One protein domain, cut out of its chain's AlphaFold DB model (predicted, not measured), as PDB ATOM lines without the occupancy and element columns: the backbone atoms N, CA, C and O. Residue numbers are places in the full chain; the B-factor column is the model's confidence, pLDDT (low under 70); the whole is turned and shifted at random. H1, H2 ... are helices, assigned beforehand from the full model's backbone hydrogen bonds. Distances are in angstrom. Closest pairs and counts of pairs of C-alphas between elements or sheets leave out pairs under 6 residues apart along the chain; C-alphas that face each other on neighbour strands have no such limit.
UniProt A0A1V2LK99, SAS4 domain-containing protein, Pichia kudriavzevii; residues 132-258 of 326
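AT A GLANCE: This is residues 132 to 258 of the 326 residues of the protein "SAS4 domain-containing protein" of Pichia kudriavzevii (UniProt A0A1V2LK99). Two long helices, H1 and H4, make a lopsided V: the last part of H1 meets H4 partway along it, and their far ends stand free as two arms. At the closed end is a compact head, where the short helices H2 and H3 each pack on H4, at different places along it. The printed part has 127 residues with four named helices, in the order H1, H2, H3, H4, and no named strand; the class is all helix. The whole is only just extended, close to loose, with a radius of gyration of the C-alphas of 21.0 A, and spans 72 by 32 by 17 A, the arm of H1 making much of the length.

HOW THE PARTS SIT: H1, residues 133 to 171, touches H4, residues 219 to 256, with its residues 162 to 169 alone, on residues 230 to 237 of H4. The closest C-alphas are those of Cys 165 and Ile 233, 6.3 A apart. The two helices run opposite ways at a steep tilt of 40 degrees. H2, residues 181 to 187, touches residues 234 to 241 of H4; the closest C-alphas, of Leu 185 and Arg 234, are 6.2 A apart. These two run opposite ways at a steep tilt of 54 degrees. H3, residues 197 to 210, touches residues 219 to 226 of H4, with the C-alphas of Ser 204 and Met 222 closest at 6.8 A. They run the same way at a steep tilt of 57 degrees. H4 is the hub, touching three helices, and the helix packing is mostly crossed, the helices meeting at steep tilts. H1 and H3 are near each other, with 6 pairs of C-alphas within 10 A, while H2 is apart from H1 and from H3. In H1, H2 and H4 every O i to N i+4 pair is within hydrogen-bond range; in H3 7 of 10 are.

IN THESE COORDINATES: H1 begins with C-alpha 133 at (-8.243, 147.613, 33.230) and is 56.6 A long from first to last C-alpha, ending at C-alpha 171 at (-44.498, 108.219, 14.811). H2 is 10.1 A long and H3 19.8 A. H4 is 55.3 A long and ends with C-alpha 256 at (-22.139, 143.004, 5.000).

THE WHOLE: The C-alphas of Asp 132 and Asp 197, the two farthest apart, are 73.5 A apart. Residues 132 to 157 and 243 to 258 stand free; without them the body of 85 residues spans 37 by 25 by 17 A. The printed part has no cut, and its three links are short. The mean pLDDT of the printed part is 77.9, with residues 132 to 136, 139, 142 to 150 and 254 to 258 under 70.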
ATOM      1  N   ASP A 132      -7.040 148.054  37.876       68.62
ATOM      2  CA  ASP A 132      -6.363 147.895  36.595       68.62
ATOM      3  C   ASP A 132      -7.352 147.352  35.546       68.62
ATOM      4  O   ASP A 132      -8.001 146.320  35.762       68.62
ATOM      5  N   ASP A 133      -7.437 148.016  34.392       67.06
ATOM      6  CA  ASP A 133      -8.243 147.613  33.230       67.06
ATOM      7  C   ASP A 133      -7.943 146.167  32.783       67.06
ATOM      8  O   ASP A 133      -8.790 145.479  32.194       67.06
ATOM      9  N   SER A 134      -6.751 145.651  33.108       68.81
ATOM     10  CA  SER A 134      -6.385 144.249  32.888       68.81
ATOM     11  C   SER A 134      -7.295 143.266  33.650       68.81
ATOM     12  O   SER A 134      -7.669 142.216  33.122       68.81
ATOM     13  N   LEU A 135      -7.746 143.614  34.858       67.25
ATOM     14  CA  LEU A 135      -8.661 142.791  35.655       67.25
ATOM     15  C   LEU A 135     -10.087 142.842  35.100       67.25
ATOM     16  O   LEU A 135     -10.789 141.823  35.082       67.25
ATOM     17  N   TYR A 136     -10.504 144.004  34.597       69.44
ATOM     18  CA  TYR A 136     -11.784 144.159  33.914       69.44
ATOM     19  C   TYR A 136     -11.830 143.329  32.626       69.44
ATOM     20  O   TYR A 136     -12.752 142.538  32.434       69.44
ATOM     21  N   SER A 137     -10.806 143.408  31.774       70.88
ATOM     22  CA  SER A 137     -10.757 142.626  30.530       70.88
ATOM     23  C   SER A 137     -10.764 141.112  30.785       70.88
ATOM     24  O   SER A 137     -11.555 140.396  30.172       70.88
ATOM     25  N   VAL A 138      -9.988 140.615  31.757       70.81
ATOM     26  CA  VAL A 138      -9.945 139.183  32.113       70.81
ATOM     27  C   VAL A 138     -11.283 138.682  32.665       70.81
ATOM     28  O   VAL A 138     -11.710 137.565  32.353       70.81
ATOM     29  N   THR A 139     -11.954 139.466  33.510       65.25
ATOM     30  CA  THR A 139     -13.267 139.084  34.057       65.25
ATOM     31  C   THR A 139     -14.340 139.096  32.976       65.25
ATOM     32  O   THR A 139     -15.104 138.132  32.871       65.25
ATOM     33  N   ASN A 140     -14.340 140.107  32.111       72.12
ATOM     34  CA  ASN A 140     -15.299 140.222  31.020       72.12
ATOM     35  C   ASN A 140     -15.086 139.132  29.954       72.12
ATOM     36  O   ASN A 140     -16.041 138.513  29.488       72.12
ATOM     37  N   GLU A 141     -13.835 138.782  29.638       71.19
ATOM     38  CA  GLU A 141     -13.521 137.680  28.725       71.19
ATOM     39  C   GLU A 141     -13.957 136.318  29.303       71.19
ATOM     40  O   GLU A 141     -14.481 135.460  28.583       71.19
ATOM     41  N   LYS A 142     -13.805 136.109  30.621       68.62
ATOM     42  CA  LYS A 142     -14.324 134.917  31.316       68.62
ATOM     43  C   LYS A 142     -15.850 134.845  31.265       68.62
ATOM     44  O   LYS A 142     -16.382 133.760  31.016       68.62
ATOM     45  N   LEU A 143     -16.544 135.963  31.478       60.66
ATOM     46  CA  LEU A 143     -18.003 136.044  31.374       60.66
ATOM     47  C   LEU A 143     -18.469 135.772  29.941       60.66
ATOM     48  O   LEU A 143     -19.273 134.864  29.742       60.66
ATOM     49  N   ALA A 144     -17.860 136.405  28.939       67.69
ATOM     50  CA  ALA A 144     -18.157 136.165  27.527       67.69
ATOM     51  C   ALA A 144     -17.915 134.700  27.113       67.69
ATOM     52  O   ALA A 144     -18.709 134.104  26.383       67.69
ATOM     53  N   LYS A 145     -16.836 134.063  27.595       69.62
ATOM     54  CA  LYS A 145     -16.586 132.622  27.386       69.62
ATOM     55  C   LYS A 145     -17.671 131.759  28.035       69.62
ATOM     56  O   LYS A 145     -18.045 130.731  27.469       69.62
ATOM     57  N   ARG A 146     -18.164 132.145  29.213       56.66
ATOM     58  CA  ARG A 146     -19.220 131.429  29.935       56.66
ATOM     59  C   ARG A 146     -20.573 131.576  29.234       56.66
ATOM     60  O   ARG A 146     -21.230 130.564  29.014       56.66
ATOM     61  N   GLU A 147     -20.935 132.778  28.800       60.84
ATOM     62  CA  GLU A 147     -22.132 133.045  27.992       60.84
ATOM     63  C   GLU A 147     -22.111 132.268  26.675       60.84
ATOM     64  O   GLU A 147     -23.076 131.579  26.352       60.84
ATOM     65  N   LYS A 148     -20.975 132.259  25.960       69.50
ATOM     66  CA  LYS A 148     -20.806 131.442  24.745       69.50
ATOM     67  C   LYS A 148     -21.031 129.949  25.004       69.50
ATOM     68  O   LYS A 148     -21.601 129.265  24.157       69.50
ATOM     69  N   ARG A 149     -20.589 129.426  26.155       60.12
ATOM     70  CA  ARG A 149     -20.810 128.018  26.536       60.12
ATOM     71  C   ARG A 149     -22.277 127.729  26.844       60.12
ATOM     72  O   ARG A 149     -22.769 126.704  26.384       60.12
ATOM     73  N   TYR A 150     -22.960 128.613  27.572       53.47
ATOM     74  CA  TYR A 150     -24.397 128.474  27.833       53.47
ATOM     75  C   TYR A 150     -25.204 128.539  26.533       53.47
ATOM     76  O   TYR A 150     -25.956 127.614  26.249       53.47
ATOM     77  N   MET A 151     -24.923 129.513  25.663       74.00
ATOM     78  CA  MET A 151     -25.531 129.587  24.330       74.00
ATOM     79  C   MET A 151     -25.299 128.324  23.493       74.00
ATOM     80  O   MET A 151     -26.194 127.884  22.774       74.00
ATOM     81  N   ALA A 152     -24.097 127.742  23.544       71.06
ATOM     82  CA  ALA A 152     -23.800 126.517  22.809       71.06
ATOM     83  C   ALA A 152     -24.585 125.316  23.355       71.06
ATOM     84  O   ALA A 152     -25.108 124.532  22.567       71.06
ATOM     85  N   ALA A 153     -24.691 125.188  24.680       72.56
ATOM     86  CA  ALA A 153     -25.476 124.136  25.319       72.56
ATOM     87  C   ALA A 153     -26.971 124.271  24.989       72.56
ATOM     88  O   ALA A 153     -27.585 123.295  24.565       72.56
ATOM     89  N   ASP A 154     -27.523 125.480  25.078       73.31
ATOM     90  CA  ASP A 154     -28.924 125.757  24.744       73.31
ATOM     91  C   ASP A 154     -29.210 125.512  23.262       73.31
ATOM     92  O   ASP A 154     -30.237 124.942  22.905       73.31
ATOM     93  N   LYS A 155     -28.265 125.858  22.380       78.06
ATOM     94  CA  LYS A 155     -28.372 125.551  20.952       78.06
ATOM     95  C   LYS A 155     -28.394 124.047  20.691       78.06
ATOM     96  O   LYS A 155     -29.163 123.598  19.847       78.06
ATOM     97  N   VAL A 156     -27.551 123.275  21.375       80.44
ATOM     98  CA  VAL A 156     -27.571 121.809  21.267       80.44
ATOM     99  C   VAL A 156     -28.902 121.268  21.778       80.44
ATOM    100  O   VAL A 156     -29.500 120.455  21.083       80.44
ATOM    101  N   ARG A 157     -29.397 121.774  22.913       82.44
ATOM    102  CA  ARG A 157     -30.691 121.380  23.482       82.44
ATOM    103  C   ARG A 157     -31.854 121.660  22.530       82.44
ATOM    104  O   ARG A 157     -32.678 120.789  22.289       82.44
ATOM    105  N   LEU A 158     -31.878 122.842  21.919       81.75
ATOM    106  CA  LEU A 158     -32.884 123.205  20.927       81.75
ATOM    107  C   LEU A 158     -32.818 122.293  19.693       81.75
ATOM    108  O   LEU A 158     -33.847 121.902  19.156       81.75
ATOM    109  N   LEU A 159     -31.615 121.944  19.226       82.69
ATOM    110  CA  LEU A 159     -31.453 121.033  18.091       82.69
ATOM    111  C   LEU A 159     -31.910 119.610  18.421       82.69
ATOM    112  O   LEU A 159     -32.508 118.973  17.560       82.69
ATOM    113  N   THR A 160     -31.659 119.132  19.644       84.75
ATOM    114  CA  THR A 160     -32.181 117.840  20.102       84.75
ATOM    115  C   THR A 160     -33.700 117.871  20.232       84.75
ATOM    116  O   THR A 160     -34.346 116.985  19.699       84.75
ATOM    117  N   GLU A 161     -34.282 118.931  20.807       84.56
ATOM    118  CA  GLU A 161     -35.743 119.097  20.895       84.56
ATOM    119  C   GLU A 161     -36.398 119.110  19.502       84.56
ATOM    120  O   GLU A 161     -37.443 118.503  19.293       84.56
ATOM    121  N   VAL A 162     -35.772 119.758  18.512       86.75
ATOM    122  CA  VAL A 162     -36.250 119.746  17.119       86.75
ATOM    123  C   VAL A 162     -36.204 118.345  16.513       86.75
ATOM    124  O   VAL A 162     -37.151 117.961  15.828       86.75
ATOM    125  N   ASP A 163     -35.124 117.597  16.733       85.88
ATOM    126  CA  ASP A 163     -34.993 116.234  16.214       85.88
ATOM    127  C   ASP A 163     -36.006 115.286  16.888       85.88
ATOM    128  O   ASP A 163     -36.686 114.542  16.181       85.88
ATOM    129  N   ASP A 164     -36.208 115.413  18.202       85.38
ATOM    130  CA  ASP A 164     -37.222 114.672  18.964       85.38
ATOM    131  C   ASP A 164     -38.643 114.987  18.460       85.38
ATOM    132  O   ASP A 164     -39.460 114.092  18.251       85.38
ATOM    133  N   CYS A 165     -38.951 116.263  18.199       85.12
ATOM    134  CA  CYS A 165     -40.237 116.681  17.639       85.12
ATOM    135  C   CYS A 165     -40.495 116.108  16.238       85.12
ATOM    136  O   CYS A 165     -41.633 115.755  15.922       85.12
ATOM    137  N   ILE A 166     -39.465 116.025  15.391       86.25
ATOM    138  CA  ILE A 166     -39.575 115.403  14.064       86.25
ATOM    139  C   ILE A 166     -39.860 113.906  14.213       86.25
ATOM    140  O   ILE A 166     -40.745 113.395  13.532       86.25
ATOM    141  N   GLU A 167     -39.163 113.223  15.121       84.81
ATOM    142  CA  GLU A 167     -39.377 111.799  15.394       84.81
ATOM    143  C   GLU A 167     -40.798 111.529  15.910       84.81
ATOM    144  O   GLU A 167     -41.478 110.638  15.402       84.81
ATOM    145  N   VAL A 168     -41.295 112.351  16.840       83.56
ATOM    146  CA  VAL A 168     -42.673 112.253  17.344       83.56
ATOM    147  C   VAL A 168     -43.696 112.436  16.221       83.56
ATOM    148  O   VAL A 168     -44.643 111.658  16.136       83.56
ATOM    149  N   LEU A 169     -43.517 113.418  15.332       84.19
ATOM    150  CA  LEU A 169     -44.430 113.607  14.199       84.19
ATOM    151  C   LEU A 169     -44.388 112.430  13.216       84.19
ATOM    152  O   LEU A 169     -45.444 112.006  12.752       84.19
ATOM    153  N   SER A 170     -43.212 111.848  12.965       84.81
ATOM    154  CA  SER A 170     -43.089 110.629  12.159       84.81
ATOM    155  C   SER A 170     -43.834 109.446  12.778       84.81
ATOM    156  O   SER A 170     -44.544 108.736  12.070       84.81
ATOM    157  N   LEU A 171     -43.750 109.262  14.098       80.56
ATOM    158  CA  LEU A 171     -44.498 108.219  14.811       80.56
ATOM    159  C   LEU A 171     -46.015 108.451  14.792       80.56
ATOM    160  O   LEU A 171     -46.791 107.496  14.807       80.56
ATOM    161  N   LEU A 172     -46.438 109.713  14.722       79.38
ATOM    162  CA  LEU A 172     -47.832 110.114  14.531       79.38
ATOM    163  C   LEU A 172     -48.297 109.995  13.064       79.38
ATOM    164  O   LEU A 172     -49.450 110.296  12.771       79.38
ATOM    165  N   GLY A 173     -47.436 109.529  12.152       77.94
ATOM    166  CA  GLY A 173     -47.760 109.293  10.741       77.94
ATOM    167  C   GLY A 173     -47.488 110.479   9.811       77.94
ATOM    168  O   GLY A 173     -47.902 110.455   8.653       77.94
ATOM    169  N   ILE A 174     -46.794 111.515  10.289       81.94
ATOM    170  CA  ILE A 174     -46.456 112.714   9.515       81.94
ATOM    171  C   ILE A 174     -44.969 112.666   9.157       81.94
ATOM    172  O   ILE A 174     -44.094 113.000   9.957       81.94
ATOM    173  N   ASP A 175     -44.669 112.278   7.919       79.81
ATOM    174  CA  ASP A 175     -43.291 112.150   7.447       79.81
ATOM    175  C   ASP A 175     -42.643 113.510   7.152       79.81
ATOM    176  O   ASP A 175     -42.783 114.095   6.071       79.81
ATOM    177  N   ILE A 176     -41.859 113.999   8.113       82.25
ATOM    178  CA  ILE A 176     -41.109 115.251   8.001       82.25
ATOM    179  C   ILE A 176     -39.619 114.973   7.842       82.25
ATOM    180  O   ILE A 176     -39.002 114.232   8.601       82.25
ATOM    181  N   ARG A 177     -38.992 115.636   6.865       79.62
ATOM    182  CA  ARG A 177     -37.538 115.644   6.676       79.62
ATOM    183  C   ARG A 177     -37.007 117.067   6.814       79.62
ATOM    184  O   ARG A 177     -37.659 118.042   6.451       79.62
ATOM    185  N   LYS A 178     -35.750 117.211   7.243       73.81
ATOM    186  CA  LYS A 178     -35.106 118.532   7.435       73.81
ATOM    187  C   LYS A 178     -35.151 119.438   6.187       73.81
ATOM    188  O   LYS A 178     -35.130 120.655   6.333       73.81
ATOM    189  N   GLY A 179     -35.223 118.864   4.982       74.88
ATOM    190  CA  GLY A 179     -35.290 119.605   3.714       74.88
ATOM    191  C   GLY A 179     -36.690 120.066   3.287       74.88
ATOM    192  O   GLY A 179     -36.797 121.077   2.604       74.88
ATOM    193  N   ASN A 180     -37.756 119.368   3.693       81.94
ATOM    194  CA  ASN A 180     -39.144 119.680   3.312       81.94
ATOM    195  C   ASN A 180     -39.995 120.181   4.495       81.94
ATOM    196  O   ASN A 180     -41.182 120.446   4.341       81.94
ATOM    197  N   MET A 181     -39.386 120.347   5.673       82.75
ATOM    198  CA  MET A 181     -40.073 120.694   6.916       82.75
ATOM    199  C   MET A 181     -40.965 121.932   6.796       82.75
ATOM    200  O   MET A 181     -42.104 121.905   7.244       82.75
ATOM    201  N   LYS A 182     -40.490 123.002   6.144       83.69
ATOM    202  CA  LYS A 182     -41.285 124.226   5.973       83.69
ATOM    203  C   LYS A 182     -42.533 123.984   5.122       83.69
ATOM    204  O   LYS A 182     -43.613 124.391   5.523       83.69
ATOM    205  N   SER A 183     -42.388 123.336   3.967       82.69
ATOM    206  CA  SER A 183     -43.511 123.132   3.050       82.69
ATOM    207  C   SER A 183     -44.556 122.202   3.655       82.69
ATOM    208  O   SER A 183     -45.727 122.555   3.654       82.69
ATOM    209  N   VAL A 184     -44.121 121.078   4.239       83.50
ATOM    210  CA  VAL A 184     -45.018 120.089   4.855       83.50
ATOM    211  C   VAL A 184     -45.771 120.707   6.030       83.50
ATOM    212  O   VAL A 184     -46.991 120.616   6.081       83.50
ATOM    213  N   LEU A 185     -45.084 121.404   6.941       85.12
ATOM    214  CA  LEU A 185     -45.739 122.022   8.097       85.12
ATOM    215  C   LEU A 185     -46.669 123.173   7.708       85.12
ATOM    216  O   LEU A 185     -47.686 123.378   8.364       85.12
ATOM    217  N   SER A 186     -46.346 123.952   6.676       81.31
ATOM    218  CA  SER A 186     -47.225 125.036   6.231       81.31
ATOM    219  C   SER A 186     -48.494 124.506   5.561       81.31
ATOM    220  O   SER A 186     -49.558 125.052   5.827       81.31
ATOM    221  N   SER A 187     -48.405 123.431   4.769       82.06
ATOM    222  CA  SER A 187     -49.558 122.849   4.067       82.06
ATOM    223  C   SER A 187     -50.388 121.880   4.909       82.06
ATOM    224  O   SER A 187     -51.497 121.542   4.516       82.06
ATOM    225  N   TYR A 188     -49.855 121.381   6.025       81.00
ATOM    226  CA  TYR A 188     -50.550 120.395   6.846       81.00
ATOM    227  C   TYR A 188     -51.719 121.031   7.607       81.00
ATOM    228  O   TYR A 188     -51.508 121.850   8.505       81.00
ATOM    229  N   ILE A 189     -52.942 120.631   7.262       79.44
ATOM    230  CA  ILE A 189     -54.167 120.978   7.984       79.44
ATOM    231  C   ILE A 189     -54.435 119.844   8.973       79.44
ATOM    232  O   ILE A 189     -54.522 118.675   8.600       79.44
ATOM    233  N   VAL A 190     -54.470 120.172  10.263       78.31
ATOM    234  CA  VAL A 190     -54.538 119.165  11.336       78.31
ATOM    235  C   VAL A 190     -55.954 118.591  11.429       78.31
ATOM    236  O   VAL A 190     -56.149 117.418  11.740       78.31
ATOM    237  N   GLU A 191     -56.933 119.433  11.126       76.25
ATOM    238  CA  GLU A 191     -58.365 119.200  11.208       76.25
ATOM    239  C   GLU A 191     -58.865 118.192  10.162       76.25
ATOM    240  O   GLU A 191     -59.795 117.445  10.456       76.25
ATOM    241  N   ASP A 192     -58.189 118.100   9.012       75.50
ATOM    242  CA  ASP A 192     -58.553 117.220   7.891       75.50
ATOM    243  C   ASP A 192     -58.117 115.760   8.097       75.50
ATOM    244  O   ASP A 192     -58.420 114.890   7.282       75.50
ATOM    245  N   ASN A 193     -57.384 115.460   9.175       75.31
ATOM    246  CA  ASN A 193     -56.988 114.085   9.460       75.31
ATOM    247  C   ASN A 193     -58.141 113.324  10.111       75.31
ATOM    248  O   ASN A 193     -58.426 113.485  11.304       75.31
ATOM    249  N   GLU A 194     -58.762 112.465   9.309       76.12
ATOM    250  CA  GLU A 194     -59.662 111.413   9.760       76.12
ATOM    251  C   GLU A 194     -58.836 110.187  10.160       76.12
ATOM    252  O   GLU A 194     -58.131 109.588   9.347       76.12
ATOM    253  N   LEU A 195     -58.886 109.839  11.446       76.75
ATOM    254  CA  LEU A 195     -58.195 108.676  11.997       76.75
ATOM    255  C   LEU A 195     -59.162 107.494  12.044       76.75
ATOM    256  O   LEU A 195     -60.269 107.627  12.561       76.75
ATOM    257  N   SER A 196     -58.739 106.334  11.544       78.19
ATOM    258  CA  SER A 196     -59.507 105.095  11.697       78.19
ATOM    259  C   SER A 196     -59.468 104.581  13.141       78.19
ATOM    260  O   SER A 196     -58.534 104.878  13.890       78.19
ATOM    261  N   ASP A 197     -60.435 103.743  13.525       75.94
ATOM    262  CA  ASP A 197     -60.503 103.154  14.875       75.94
ATOM    263  C   ASP A 197     -59.229 102.367  15.244       75.94
ATOM    264  O   ASP A 197     -58.736 102.430  16.370       75.94
ATOM    265  N   GLU A 198     -58.628 101.686  14.266       76.38
ATOM    266  CA  GLU A 198     -57.353 100.974  14.428       76.38
ATOM    267  C   GLU A 198     -56.175 101.943  14.653       76.38
ATOM    268  O   GLU A 198     -55.263 101.661  15.436       76.38
ATOM    269  N   GLN A 199     -56.180 103.103  13.989       77.25
ATOM    270  CA  GLN A 199     -55.172 104.145  14.203       77.25
ATOM    271  C   GLN A 199     -55.339 104.795  15.577       77.25
ATOM    272  O   GLN A 199     -54.345 104.994  16.273       77.25
ATOM    273  N   LEU A 200     -56.577 105.061  15.996       77.69
ATOM    274  CA  LEU A 200     -56.916 105.587  17.320       77.69
ATOM    275  C   LEU A 200     -56.437 104.669  18.446       77.69
ATOM    276  O   LEU A 200     -55.800 105.135  19.395       77.69
ATOM    277  N   PHE A 201     -56.651 103.358  18.309       75.62
ATOM    278  CA  PHE A 201     -56.178 102.380  19.286       75.62
ATOM    279  C   PHE A 201     -54.650 102.404  19.432       75.62
ATOM    280  O   PHE A 201     -54.129 102.454  20.547       75.62
ATOM    281  N   ARG A 202     -53.908 102.447  18.320       76.19
ATOM    282  CA  ARG A 202     -52.435 102.548  18.349       76.19
ATOM    283  C   ARG A 202     -51.959 103.879  18.924       76.19
ATOM    284  O   ARG A 202     -51.007 103.914  19.707       76.19
ATOM    285  N   LEU A 203     -52.647 104.960  18.570       77.56
ATOM    286  CA  LEU A 203     -52.374 106.302  19.062       77.56
ATOM    287  C   LEU A 203     -52.580 106.411  20.575       77.56
ATOM    288  O   LEU A 203     -51.807 107.122  21.203       77.56
ATOM    289  N   SER A 204     -53.520 105.677  21.182       74.62
ATOM    290  CA  SER A 204     -53.720 105.670  22.646       74.62
ATOM    291  C   SER A 204     -52.449 105.303  23.418       74.62
ATOM    292  O   SER A 204     -52.104 105.931  24.422       74.62
ATOM    293  N   HIS A 205     -51.688 104.336  22.901       75.94
ATOM    294  CA  HIS A 205     -50.459 103.878  23.535       75.94
ATOM    295  C   HIS A 205     -49.309 104.871  23.337       75.94
ATOM    296  O   HIS A 205     -48.513 105.096  24.249       75.94
ATOM    297  N   LEU A 206     -49.246 105.490  22.155       76.75
ATOM    298  CA  LEU A 206     -48.212 106.455  21.802       76.75
ATOM    299  C   LEU A 206     -48.440 107.811  22.485       76.75
ATOM    300  O   LEU A 206     -47.556 108.309  23.184       76.75
ATOM    301  N   LEU A 207     -49.641 108.381  22.365       79.31
ATOM    302  CA  LEU A 207     -50.022 109.642  23.004       79.31
ATOM    303  C   LEU A 207     -49.917 109.553  24.521       79.31
ATOM    304  O   LEU A 207     -49.455 110.509  25.121       79.31
ATOM    305  N   GLY A 208     -50.203 108.404  25.142       75.12
ATOM    306  CA  GLY A 208     -50.052 108.234  26.593       75.12
ATOM    307  C   GLY A 208     -48.616 108.408  27.116       75.12
ATOM    308  O   GLY A 208     -48.415 108.617  28.324       75.12
ATOM    309  N   THR A 209     -47.617 108.339  26.225       75.50
ATOM    310  CA  THR A 209     -46.215 108.663  26.539       75.50
ATOM    311  C   THR A 209     -45.882 110.144  26.409       75.50
ATOM    312  O   THR A 209     -45.006 110.618  27.126       75.50
ATOM    313  N   ILE A 210     -46.595 110.864  25.544       74.38
ATOM    314  CA  ILE A 210     -46.335 112.268  25.205       74.38
ATOM    315  C   ILE A 210     -47.209 113.192  26.065       74.38
ATOM    316  O   ILE A 210     -46.751 114.211  26.580       74.38
ATOM    317  N   THR A 211     -48.473 112.822  26.252       74.00
ATOM    318  CA  THR A 211     -49.521 113.620  26.889       74.00
ATOM    319  C   THR A 211     -50.265 112.802  27.941       74.00
ATOM    320  O   THR A 211     -50.186 111.570  28.009       74.00
ATOM    321  N   LYS A 212     -50.959 113.493  28.847       80.06
ATOM    322  CA  LYS A 212     -51.848 112.835  29.802       80.06
ATOM    323  C   LYS A 212     -53.179 112.531  29.113       80.06
ATOM    324  O   LYS A 212     -53.822 113.451  28.619       80.06
ATOM    325  N   ILE A 213     -53.589 111.269  29.132       80.75
ATOM    326  CA  ILE A 213     -54.907 110.805  28.679       80.75
ATOM    327  C   ILE A 213     -55.700 110.417  29.929       80.75
ATOM    328  O   ILE A 213     -55.155 109.713  30.785       80.75
ATOM    329  N   ASN A 214     -56.926 110.921  30.056       80.00
ATOM    330  CA  ASN A 214     -57.809 110.653  31.187       80.00
ATOM    331  C   ASN A 214     -58.590 109.356  30.953       80.00
ATOM    332  O   ASN A 214     -58.548 108.482  31.819       80.00
ATOM    333  N   ASP A 215     -59.198 109.190  29.774       79.69
ATOM    334  CA  ASP A 215     -59.811 107.935  29.338       79.69
ATOM    335  C   ASP A 215     -59.284 107.502  27.950       79.69
ATOM    336  O   ASP A 215     -59.544 108.161  26.944       79.69
ATOM    337  N   PRO A 216     -58.528 106.392  27.846       76.19
ATOM    338  CA  PRO A 216     -58.026 105.897  26.563       76.19
ATOM    339  C   PRO A 216     -59.109 105.276  25.667       76.19
ATOM    340  O   PRO A 216     -58.822 104.993  24.503       76.19
ATOM    341  N   LEU A 217     -60.314 105.025  26.192       80.38
ATOM    342  CA  LEU A 217     -61.460 104.539  25.419       80.38
ATOM    343  C   LEU A 217     -62.311 105.688  24.858       80.38
ATOM    344  O   LEU A 217     -63.120 105.447  23.960       80.38
ATOM    345  N   ASP A 218     -62.118 106.919  25.343       83.75
ATOM    346  CA  ASP A 218     -62.783 108.099  24.796       83.75
ATOM    347  C   ASP A 218     -62.120 108.521  23.476       83.75
ATOM    348  O   ASP A 218     -61.054 109.148  23.426       83.75
ATOM    349  N   THR A 219     -62.777 108.173  22.370       81.44
ATOM    350  CA  THR A 219     -62.321 108.499  21.017       81.44
ATOM    351  C   THR A 219     -62.271 110.007  20.776       81.44
ATOM    352  O   THR A 219     -61.383 110.473  20.060       81.44
ATOM    353  N   HIS A 220     -63.151 110.796  21.397       83.06
ATOM    354  CA  HIS A 220     -63.152 112.248  21.242       83.06
ATOM    355  C   HIS A 220     -61.977 112.895  21.974       83.06
ATOM    356  O   HIS A 220     -61.284 113.726  21.377       83.06
ATOM    357  N   GLU A 221     -61.705 112.491  23.220       84.06
ATOM    358  CA  GLU A 221     -60.517 112.935  23.961       84.06
ATOM    359  C   GLU A 221     -59.239 112.599  23.179       84.06
ATOM    360  O   GLU A 221     -58.359 113.450  23.012       84.06
ATOM    361  N   MET A 222     -59.161 111.382  22.641       82.06
ATOM    362  CA  MET A 222     -58.024 110.910  21.858       82.06
ATOM    363  C   MET A 222     -57.782 111.734  20.591       82.06
ATOM    364  O   MET A 222     -56.654 112.179  20.356       82.06
ATOM    365  N   ILE A 223     -58.825 111.984  19.793       83.75
ATOM    366  CA  ILE A 223     -58.734 112.818  18.584       83.75
ATOM    367  C   ILE A 223     -58.327 114.247  18.955       83.75
ATOM    368  O   ILE A 223     -57.452 114.832  18.314       83.75
ATOM    369  N   LEU A 224     -58.927 114.817  20.001       83.75
ATOM    370  CA  LEU A 224     -58.623 116.175  20.438       83.75
ATOM    371  C   LEU A 224     -57.160 116.303  20.879       83.75
ATOM    372  O   LEU A 224     -56.445 117.189  20.405       83.75
ATOM    373  N   LYS A 225     -56.687 115.400  21.743       84.25
ATOM    374  CA  LYS A 225     -55.309 115.412  22.253       84.25
ATOM    375  C   LYS A 225     -54.294 115.118  21.158       84.25
ATOM    376  O   LYS A 225     -53.242 115.757  21.138       84.25
ATOM    377  N   TYR A 226     -54.617 114.245  20.206       86.38
ATOM    378  CA  TYR A 226     -53.827 114.065  18.989       86.38
ATOM    379  C   TYR A 226     -53.658 115.391  18.235       86.38
ATOM    380  O   TYR A 226     -52.531 115.845  18.021       86.38
ATOM    381  N   ARG A 227     -54.771 116.056  17.897       84.88
ATOM    382  CA  ARG A 227     -54.760 117.312  17.133       84.88
ATOM    383  C   ARG A 227     -53.985 118.412  17.856       84.88
ATOM    384  O   ARG A 227     -53.169 119.091  17.238       84.88
ATOM    385  N   LEU A 228     -54.186 118.560  19.165       84.44
ATOM    386  CA  LEU A 228     -53.459 119.537  19.981       84.44
ATOM    387  C   LEU A 228     -51.954 119.254  20.017       84.44
ATOM    388  O   LEU A 228     -51.157 120.175  19.846       84.44
ATOM    389  N   THR A 229     -51.565 117.986  20.164       84.88
ATOM    390  CA  THR A 229     -50.153 117.572  20.158       84.88
ATOM    391  C   THR A 229     -49.496 117.921  18.828       84.88
ATOM    392  O   THR A 229     -48.458 118.582  18.795       84.88
ATOM    393  N   VAL A 230     -50.130 117.546  17.713       86.62
ATOM    394  CA  VAL A 230     -49.622 117.852  16.372       86.62
ATOM    395  C   VAL A 230     -49.550 119.364  16.144       86.62
ATOM    396  O   VAL A 230     -48.554 119.858  15.613       86.62
ATOM    397  N   ARG A 231     -50.559 120.126  16.585       85.06
ATOM    398  CA  ARG A 231     -50.600 121.589  16.455       85.06
ATOM    399  C   ARG A 231     -49.486 122.279  17.238       85.06
ATOM    400  O   ARG A 231     -48.872 123.210  16.706       85.06
ATOM    401  N   GLU A 232     -49.201 121.836  18.459       84.88
ATOM    402  CA  GLU A 232     -48.145 122.435  19.278       84.88
ATOM    403  C   GLU A 232     -46.764 122.144  18.687       84.88
ATOM    404  O   GLU A 232     -45.969 123.067  18.483       84.88
ATOM    405  N   ILE A 233     -46.508 120.890  18.289       85.44
ATOM    406  CA  ILE A 233     -45.235 120.511  17.664       85.44
ATOM    407  C   ILE A 233     -45.048 121.249  16.330       85.44
ATOM    408  O   ILE A 233     -43.979 121.811  16.071       85.44
ATOM    409  N   ARG A 234     -46.094 121.336  15.498       86.31
ATOM    410  CA  ARG A 234     -46.091 122.133  14.260       86.31
ATOM    411  C   ARG A 234     -45.730 123.591  14.538       86.31
ATOM    412  O   ARG A 234     -44.860 124.151  13.869       86.31
ATOM    413  N   SER A 235     -46.368 124.204  15.532       84.12
ATOM    414  CA  SER A 235     -46.137 125.605  15.903       84.12
ATOM    415  C   SER A 235     -44.714 125.829  16.417       84.12
ATOM    416  O   SER A 235     -44.082 126.838  16.094       84.12
ATOM    417  N   PHE A 236     -44.174 124.896  17.200       86.06
ATOM    418  CA  PHE A 236     -42.782 124.915  17.643       86.06
ATOM    419  C   PHE A 236     -41.799 124.844  16.462       86.06
ATOM    420  O   PHE A 236     -40.934 125.712  16.324       86.06
ATOM    421  N   LEU A 237     -41.967 123.876  15.557       85.94
ATOM    422  CA  LEU A 237     -41.071 123.695  14.413       85.94
ATOM    423  C   LEU A 237     -41.122 124.876  13.427       85.94
ATOM    424  O   LEU A 237     -40.082 125.296  12.912       85.94
ATOM    425  N   LEU A 238     -42.300 125.468  13.196       85.88
ATOM    426  CA  LEU A 238     -42.435 126.686  12.386       85.88
ATOM    427  C   LEU A 238     -41.736 127.890  13.035       85.88
ATOM    428  O   LEU A 238     -41.029 128.634  12.345       85.88
ATOM    429  N   ARG A 239     -41.861 128.056  14.361       84.62
ATOM    430  CA  ARG A 239     -41.115 129.077  15.120       84.62
ATOM    431  C   ARG A 239     -39.605 128.876  14.979       84.62
ATOM    432  O   ARG A 239     -38.892 129.835  14.682       84.62
ATOM    433  N   TYR A 240     -39.122 127.639  15.095       86.81
ATOM    434  CA  TYR A 240     -37.711 127.312  14.880       86.81
ATOM    435  C   TYR A 240     -37.231 127.679  13.464       86.81
ATOM    436  O   TYR A 240     -36.179 128.308  13.315       86.81
ATOM    437  N   ILE A 241     -38.007 127.368  12.417       85.75
ATOM    438  CA  ILE A 241     -37.676 127.762  11.036       85.75
ATOM    439  C   ILE A 241     -37.564 129.283  10.921       85.75
ATOM    440  O   ILE A 241     -36.583 129.772  10.358       85.75
ATOM    441  N   LYS A 242     -38.528 130.028  11.478       84.31
ATOM    442  CA  LYS A 242     -38.522 131.498  11.467       84.31
ATOM    443  C   LYS A 242     -37.257 132.050  12.126       84.31
ATOM    444  O   LYS A 242     -36.556 132.866  11.526       84.31
ATOM    445  N   ILE A 243     -36.910 131.553  13.312       82.50
ATOM    446  CA  ILE A 243     -35.690 131.956  14.023       82.50
ATOM    447  C   ILE A 243     -34.446 131.655  13.182       82.50
ATOM    448  O   ILE A 243     -33.604 132.529  13.004       82.50
ATOM    449  N   LYS A 244     -34.348 130.463  12.585       84.81
ATOM    450  CA  LYS A 244     -33.211 130.083  11.735       84.81
ATOM    451  C   LYS A 244     -33.086 130.966  10.489       84.81
ATOM    452  O   LYS A 244     -31.973 131.300  10.072       84.81
ATOM    453  N   THR A 245     -34.209 131.364   9.887       83.12
ATOM    454  CA  THR A 245     -34.199 132.313   8.764       83.12
ATOM    455  C   THR A 245     -33.712 133.692   9.194       83.12
ATOM    456  O   THR A 245     -32.841 134.246   8.524       83.12
ATOM    457  N   LEU A 246     -34.172 134.202  10.340       78.56
ATOM    458  CA  LEU A 246     -33.713 135.476  10.898       78.56
ATOM    459  C   LEU A 246     -32.229 135.430  11.282       78.56
ATOM    460  O   LEU A 246     -31.491 136.340  10.930       78.56
ATOM    461  N   GLU A 247     -31.758 134.345  11.904       81.00
ATOM    462  CA  GLU A 247     -30.334 134.134  12.207       81.00
ATOM    463  C   GLU A 247     -29.490 134.190  10.925       81.00
ATOM    464  O   GLU A 247     -28.411 134.779  10.898       81.00
ATOM    465  N   THR A 248     -29.986 133.593   9.839       81.62
ATOM    466  CA  THR A 248     -29.294 133.600   8.546       81.62
ATOM    467  C   THR A 248     -29.253 134.999   7.932       81.62
ATOM    468  O   THR A 248     -28.223 135.386   7.382       81.62
ATOM    469  N   LEU A 249     -30.344 135.765   8.026       79.31
ATOM    470  CA  LEU A 249     -30.391 137.156   7.564       79.31
ATOM    471  C   LEU A 249     -29.454 138.046   8.382       79.31
ATOM    472  O   LEU A 249     -28.634 138.749   7.802       79.31
ATOM    473  N   LEU A 250     -29.485 137.923   9.708       76.44
ATOM    474  CA  LEU A 250     -28.626 138.682  10.612       76.44
ATOM    475  C   LEU A 250     -27.147 138.367  10.366       76.44
ATOM    476  O   LEU A 250     -26.327 139.274  10.291       76.44
ATOM    477  N   LYS A 251     -26.786 137.097  10.139       78.00
ATOM    478  CA  LYS A 251     -25.419 136.721   9.738       78.00
ATOM    479  C   LYS A 251     -24.991 137.375   8.426       78.00
ATOM    480  O   LYS A 251     -23.849 137.814   8.313       78.00
ATOM    481  N   LYS A 252     -25.883 137.439   7.432       77.69
ATOM    482  CA  LYS A 252     -25.603 138.125   6.161       77.69
ATOM    483  C   LYS A 252     -25.404 139.624   6.375       77.69
ATOM    484  O   LYS A 252     -24.463 140.180   5.822       77.69
ATOM    485  N   GLU A 253     -26.236 140.249   7.201       73.81
ATOM    486  CA  GLU A 253     -26.138 141.671   7.532       73.81
ATOM    487  C   GLU A 253     -24.861 141.994   8.323       73.81
ATOM    488  O   GLU A 253     -24.132 142.917   7.966       73.81
ATOM    489  N   MET A 254     -24.510 141.190   9.329       69.88
ATOM    490  CA  MET A 254     -23.259 141.349  10.084       69.88
ATOM    491  C   MET A 254     -22.019 141.217   9.197       69.88
ATOM    492  O   MET A 254     -21.068 141.990   9.354       69.88
ATOM    493  N   ASN A 255     -22.043 140.269   8.253       69.31
ATOM    494  CA  ASN A 255     -20.985 140.098   7.262       69.31
ATOM    495  C   ASN A 255     -20.920 141.289   6.294       69.31
ATOM    496  O   ASN A 255     -19.826 141.759   5.994       69.31
ATOM    497  N   TYR A 256     -22.067 141.807   5.844       65.50
ATOM    498  CA  TYR A 256     -22.139 143.004   5.000       65.50
ATOM    499  C   TYR A 256     -21.581 144.246   5.712       65.50
ATOM    500  O   TYR A 256     -20.845 145.029   5.119       65.50
ATOM    501  N   LEU A 257     -21.863 144.389   7.010       60.09
ATOM    502  CA  LEU A 257     -21.359 145.482   7.844       60.09
ATOM    503  C   LEU A 257     -19.887 145.307   8.268       60.09
ATOM    504  O   LEU A 257     -19.367 146.158   8.986       60.09
ATOM    505  N   GLY A 258     -19.213 144.215   7.878       55.34
ATOM    506  CA  GLY A 258     -17.806 143.951   8.218       55.34
ATOM    507  C   GLY A 258     -17.524 143.843   9.724       55.34
ATOM    508  O   GLY A 258     -16.371 143.872  10.149       55.34
TER     509      GLY A 258